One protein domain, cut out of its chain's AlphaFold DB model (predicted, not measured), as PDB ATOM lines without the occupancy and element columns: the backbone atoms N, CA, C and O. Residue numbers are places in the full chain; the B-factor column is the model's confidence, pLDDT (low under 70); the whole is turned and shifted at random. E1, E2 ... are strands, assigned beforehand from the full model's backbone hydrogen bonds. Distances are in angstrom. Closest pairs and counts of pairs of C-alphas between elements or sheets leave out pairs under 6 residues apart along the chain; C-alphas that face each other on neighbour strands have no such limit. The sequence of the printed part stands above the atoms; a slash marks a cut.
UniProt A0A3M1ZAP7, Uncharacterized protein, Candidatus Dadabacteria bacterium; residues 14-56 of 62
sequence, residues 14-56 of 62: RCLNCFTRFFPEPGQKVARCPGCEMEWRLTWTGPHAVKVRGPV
ATOM      1  N   ARG A  14      98.583 130.478  98.700       90.25
ATOM      2  CA  ARG A  14      97.855 129.254  99.007       90.25
ATOM      3  C   ARG A  14      96.366 129.553  98.892       90.25
ATOM      4  O   ARG A  14      95.886 130.498  99.512       90.25
ATOM      5  N   CYS A  15      95.650 128.746  98.118       90.31
ATOM      6  CA  CYS A  15      94.194 128.771  98.096       90.31
ATOM      7  C   CYS A  15      93.655 128.472  99.502       90.31
ATOM      8  O   CYS A  15      94.113 127.524 100.135       90.31
ATOM      9  N   LEU A  16      92.685 129.249  99.992       89.00
ATOM     10  CA  LEU A  16      92.079 129.012 101.311       89.00
ATOM     11  C   LEU A  16      90.937 127.981 101.270       89.00
ATOM     12  O   LEU A  16      90.421 127.628 102.319       89.00
ATOM     13  N   ASN A  17      90.562 127.500 100.077       88.62
ATOM     14  CA  ASN A  17      89.527 126.478  99.889       88.62
ATOM     15  C   ASN A  17      90.127 125.070  99.753       88.62
ATOM     16  O   ASN A  17      89.870 124.196 100.568       88.62
ATOM     17  N   CYS A  18      90.979 124.856  98.744       89.88
ATOM     18  CA  CYS A  18      91.565 123.541  98.444       89.88
ATOM     19  C   CYS A  18      93.044 123.405  98.840       89.88
ATOM     20  O   CYS A  18      93.679 122.405  98.526       89.88
ATOM     21  N   PHE A  19      93.631 124.429  99.469       89.94
ATOM     22  CA  PHE A  19      95.036 124.463  99.908       89.94
ATOM     23  C   PHE A  19      96.105 124.307  98.810       89.94
ATOM     24  O   PHE A  19      97.303 124.314  99.115       89.94
ATOM     25  N   THR A  20      95.716 124.265  97.531       89.94
ATOM     26  CA  THR A  20      96.642 124.285  96.391       89.94
ATOM     27  C   THR A  20      97.459 125.574  96.388       89.94
ATOM     28  O   THR A  20      96.932 126.672  96.595       89.94
ATOM     29  N   ARG A  21      98.763 125.446  96.144       89.44
ATOM     30  CA  ARG A  21      99.676 126.584  96.007       89.44
ATOM     31  C   ARG A  21      99.831 126.943  94.539       89.44
ATOM     32  O   ARG A  21     100.023 126.056  93.716       89.44
ATOM     33  N   PHE A  22      99.775 128.230  94.227       88.75
ATOM     34  CA  PHE A  22      99.932 128.728  92.865       88.75
ATOM     35  C   PHE A  22     100.572 130.117  92.864       88.75
ATOM     36  O   PHE A  22     100.702 130.761  93.910       88.75
ATOM     37  N   PHE A  23     101.020 130.545  91.687       87.88
ATOM     38  CA  PHE A  23     101.695 131.821  91.478       87.88
ATOM     39  C   PHE A  23     100.793 132.697  90.601       87.88
ATOM     40  O   PHE A  23     100.580 132.344  89.443       87.88
ATOM     41  N   PRO A  24     100.214 133.779  91.142       87.12
ATOM     42  CA  PRO A  24      99.483 134.757  90.361       87.12
ATOM     43  C   PRO A  24     100.463 135.663  89.610       87.12
ATOM     44  O   PRO A  24     101.626 135.804  90.008       87.12
ATOM     45  N   GLU A  25      99.995 136.303  88.543       83.81
ATOM     46  CA  GLU A  25     100.823 137.252  87.803       83.81
ATOM     47  C   GLU A  25     101.118 138.498  88.657       83.81
ATOM     48  O   GLU A  25     100.231 138.975  89.377       83.81
ATOM     49  N   PRO A  26     102.345 139.055  88.610       82.62
ATOM     50  CA  PRO A  26     102.688 140.261  89.357       82.62
ATOM     51  C   PRO A  26     101.716 141.414  89.085       82.62
ATOM     52  O   PRO A  26     101.477 141.791  87.942       82.62
ATOM     53  N   GLY A  27     101.157 141.993  90.150       82.12
ATOM     54  CA  GLY A  27     100.207 143.110  90.060       82.12
ATOM     55  C   GLY A  27      98.750 142.707  89.795       82.12
ATOM     56  O   GLY A  27      97.862 143.561  89.841       82.12
ATOM     57  N   GLN A  28      98.463 141.420  89.594       87.38
ATOM     58  CA  GLN A  28      97.112 140.936  89.337       87.38
ATOM     59  C   GLN A  28      96.223 141.067  90.586       87.38
ATOM     60  O   GLN A  28      96.509 140.501  91.640       87.38
ATOM     61  N   LYS A  29      95.116 141.812  90.499       89.12
ATOM     62  CA  LYS A  29      94.220 142.058  91.651       89.12
ATOM     63  C   LYS A  29      93.312 140.876  91.991       89.12
ATOM     64  O   LYS A  29      92.772 140.818  93.093       89.12
ATOM     65  N   VAL A  30      93.121 139.957  91.054       90.12
ATOM     66  CA  VAL A  30      92.286 138.764  91.212       90.12
ATOM     67  C   VAL A  30      93.024 137.596  90.593       90.12
ATOM     68  O   VAL A  30      93.488 137.725  89.469       90.12
ATOM     69  N   ALA A  31      93.115 136.467  91.286       90.56
ATOM     70  CA  ALA A  31      93.680 135.258  90.705       90.56
ATOM     71  C   ALA A  31      92.784 134.053  90.951       90.56
ATOM     72  O   ALA A  31      92.249 133.863  92.046       90.56
ATOM     73  N   ARG A  32      92.652 133.226  89.918       90.12
ATOM     74  CA  ARG A  32      91.865 132.001  89.955       90.12
ATOM     75  C   ARG A  32      92.730 130.839  90.423       90.12
ATOM     76  O   ARG A  32      93.840 130.643  89.933       90.12
ATOM     77  N   CYS A  33      92.223 130.062  91.371       89.94
ATOM     78  CA  CYS A  33      92.877 128.841  91.803       89.94
ATOM     79  C   CYS A  33      92.767 127.776  90.699       89.94
ATOM     80  O   CYS A  33      91.651 127.470  90.287       89.94
ATOM     81  N   PRO A  34      93.873 127.148  90.264       89.25
ATOM     82  CA  PRO A  34      93.822 126.097  89.247       89.25
ATOM     83  C   PRO A  34      93.251 124.765  89.763       89.25
ATOM     84  O   PRO A  34      92.956 123.891  88.961       89.25
ATOM     85  N   GLY A  35      93.130 124.579  91.085       88.88
ATOM     86  CA  GLY A  35      92.661 123.322  91.681       88.88
ATOM     87  C   GLY A  35      91.153 123.266  91.927       88.88
ATOM     88  O   GLY A  35      90.534 122.241  91.684       88.88
ATOM     89  N   CYS A  36      90.562 124.356  92.420       87.81
ATOM     90  CA  CYS A  36      89.130 124.420  92.738       87.81
ATOM     91  C   CYS A  36      88.414 125.582  92.048       87.81
ATOM     92  O   CYS A  36      87.325 125.959  92.465       87.81
ATOM     93  N   GLU A  37      89.079 126.237  91.094       87.31
ATOM     94  CA  GLU A  37      88.516 127.296  90.250       87.31
ATOM     95  C   GLU A  37      88.029 128.568  90.968       87.31
ATOM     96  O   GLU A  37      87.577 129.502  90.308       87.31
ATOM     97  N   MET A  38      88.211 128.646  92.290       87.56
ATOM     98  CA  MET A  38      87.874 129.794  93.134       87.56
ATOM     99  C   MET A  38      88.724 131.015  92.796       87.56
ATOM    100  O   MET A  38      89.954 130.929  92.730       87.56
ATOM    101  N   GLU A  39      88.082 132.169  92.667       89.75
ATOM    102  CA  GLU A  39      88.759 133.447  92.481       89.75
ATOM    103  C   GLU A  39      89.048 134.130  93.818       89.75
ATOM    104  O   GLU A  39      88.176 134.321  94.666       89.75
ATOM    105  N   TRP A  40      90.300 134.539  93.988       89.88
ATOM    106  CA  TRP A  40      90.794 135.214  95.177       89.88
ATOM    107  C   TRP A  40      91.168 136.645  94.846       89.88
ATOM    108  O   TRP A  40      91.898 136.901  93.889       89.88
ATOM    109  N   ARG A  41      90.730 137.585  95.683       91.75
ATOM    110  CA  ARG A  41      91.204 138.967  95.640       91.75
ATOM    111  C   ARG A  41      92.587 139.041  96.252       91.75
ATOM    112  O   ARG A  41      92.810 138.568  97.369       91.75
ATOM    113  N   LEU A  42      93.494 139.670  95.528       91.38
ATOM    114  CA  LEU A  42      94.888 139.825  95.890       91.38
ATOM    115  C   LEU A  42      95.225 141.299  96.086       91.38
ATOM    116  O   LEU A  42      94.711 142.188  95.408       91.38
ATOM    117  N   THR A  43      96.124 141.566  97.023       89.75
ATOM    118  CA  THR A  43      96.778 142.866  97.165       89.75
ATOM    119  C   THR A  43      98.279 142.667  97.117       89.75
ATOM    120  O   THR A  43      98.816 141.797  97.803       89.75
ATOM    121  N   TRP A  44      98.938 143.506  96.329       87.31
ATOM    122  CA  TRP A  44     100.383 143.520  96.175       87.31
ATOM    123  C   TRP A  44     100.946 144.696  96.959       87.31
ATOM    124  O   TRP A  44     100.507 145.828  96.777       87.31
ATOM    125  N   THR A  45     101.899 144.425  97.845       83.06
ATOM    126  CA  THR A  45     102.699 145.467  98.512       83.06
ATOM    127  C   THR A  45     104.070 145.639  97.854       83.06
ATOM    128  O   THR A  45     104.830 146.518  98.236       83.06
ATOM    129  N   GLY A  46     104.389 144.794  96.874       78.38
ATOM    130  CA  GLY A  46     105.605 144.820  96.068       78.38
ATOM    131  C   GLY A  46     105.596 143.663  95.062       78.38
ATOM    132  O   GLY A  46     104.718 142.803  95.153       78.38
ATOM    133  N   PRO A  47     106.565 143.590  94.135       73.38
ATOM    134  CA  PRO A  47     106.596 142.587  93.057       73.38
ATOM    135  C   PRO A  47     106.669 141.131  93.550       73.38
ATOM    136  O   PRO A  47     106.286 140.208  92.835       73.38
ATOM    137  N   HIS A  48     107.110 140.918  94.793       74.88
ATOM    138  CA  HIS A  48     107.262 139.593  95.404       74.88
ATOM    139  C   HIS A  48     106.393 139.395  96.657       74.88
ATOM    140  O   HIS A  48     106.430 138.339  97.281       74.88
ATOM    141  N   ALA A  49     105.593 140.396  97.033       81.38
ATOM    142  CA  ALA A  49     104.789 140.380  98.249       81.38
ATOM    143  C   ALA A  49     103.302 140.485  97.900       81.38
ATOM    144  O   ALA A  49     102.756 141.578  97.735       81.38
ATOM    145  N   VAL A  50     102.656 139.323  97.805       87.44
ATOM    146  CA  VAL A  50     101.229 139.180  97.510       87.44
ATOM    147  C   VAL A  50     100.484 138.651  98.731       87.44
ATOM    148  O   VAL A  50     100.953 137.756  99.433       87.44
ATOM    149  N   LYS A  51      99.307 139.215  98.997       87.81
ATOM    150  CA  LYS A  51      98.416 138.782 100.076       87.81
ATOM    151  C   LYS A  51      97.024 138.502  99.531       87.81
ATOM    152  O   LYS A  51      96.475 139.317  98.793       87.81
ATOM    153  N   VAL A  52      96.441 137.383  99.948       89.56
ATOM    154  CA  VAL A  52      95.027 137.071  99.706       89.56
ATOM    155  C   VAL A  52      94.177 137.911 100.660       89.56
ATOM    156  O   VAL A  52      94.405 137.900 101.867       89.56
ATOM    157  N   ARG A  53      93.218 138.666 100.122       89.25
ATOM    158  CA  ARG A  53      92.266 139.483 100.894       89.25
ATOM    159  C   ARG A  53      90.958 138.762 101.191       89.25
ATOM    160  O   ARG A  53      90.282 139.114 102.148       89.25
ATOM    161  N   GLY A  54      90.600 137.781 100.374       87.06
ATOM    162  CA  GLY A  54      89.363 137.020 100.501       87.06
ATOM    163  C   GLY A  54      88.864 136.551  99.138       87.06
ATOM    164  O   GLY A  54      89.450 136.927  98.116       87.06
ATOM    165  N   PRO A  55      87.807 135.733  99.100       87.12
ATOM    166  CA  PRO A  55      87.240 135.273  97.843       87.12
ATOM    167  C   PRO A  55      86.544 136.430  97.109       87.12
ATOM    168  O   PRO A  55      86.181 137.459  97.704       87.12
ATOM    169  N   VAL A  56      86.414 136.284  95.794       84.69
ATOM    170  CA  VAL A  56      85.512 137.090  94.969       84.69
ATOM    171  C   VAL A  56      84.119 136.487  95.136       84.69
ATOM    172  O   VAL A  56      83.814 135.446  94.564       84.69
TER     173      VAL A  56
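Overview. This is residues 14 to 56 of the 62 residues of an uncharacterized protein of Candidatus Dadabacteria bacterium (UniProt A0A3M1ZAP7). A small curved sheet of three strands, with E2 and E3 as a long hairpin and short E1 at one edge, has a long loop, residues 14 to 29, arching along one side of it before E1 begins. The printed part has 43 residues, with no named helix and three named strands in the order E1, E2, E3. The sheet runs E1, E2, E3, antiparallel throughout, and forms a meander, each strand the antiparallel neighbour of the one before. The class is all strand, though the strands hold 18 of the 43 printed residues, under half. The whole is compact, with a radius of gyration of the C-alphas of 9.4 A, and elongated, spanning 26 by 17 by 12 A.

Arrangement. E1, residues 30 to 32, is an edge strand. It forms a hairpin with E2, residues 39 to 46, at 130 degrees between their directions. The C-alphas of Arg 32 and Glu 39 face each other at 4.3 A, and N 31 and O 40 are within hydrogen-bond range at 2.9 A, as are N 40 and O 31 at 2.8 A. E2, the inner strand, forms a second hairpin with E3, residues 49 to 55, at 153 degrees. The C-alphas of Trp 40 and Pro 55 face each other at 4.4 A; N 43 and O 51 are 2.9 A apart and N 53 and O 41 2.8 A, both within hydrogen-bond range. E3 is the other edge strand.

Along the chain. E1 begins at C-alpha 30, (92.286, 138.764, 91.212). E2 measures 20.6 A from first to last C-alpha, ending at C-alpha 46, (105.605, 144.820, 96.068). E3 measures 18.3 A and ends at C-alpha 55, (87.240, 135.273, 97.843).

Size, cuts and confidence. The C-alphas of Cys 36 and Gly 46 are the two farthest apart, at 26.4 A. The printed part has no cut. The link from E1 to E2 is short and that from E2 to E3 is tight. Mean pLDDT of the printed part is 87.2, and no printed residue is under 70.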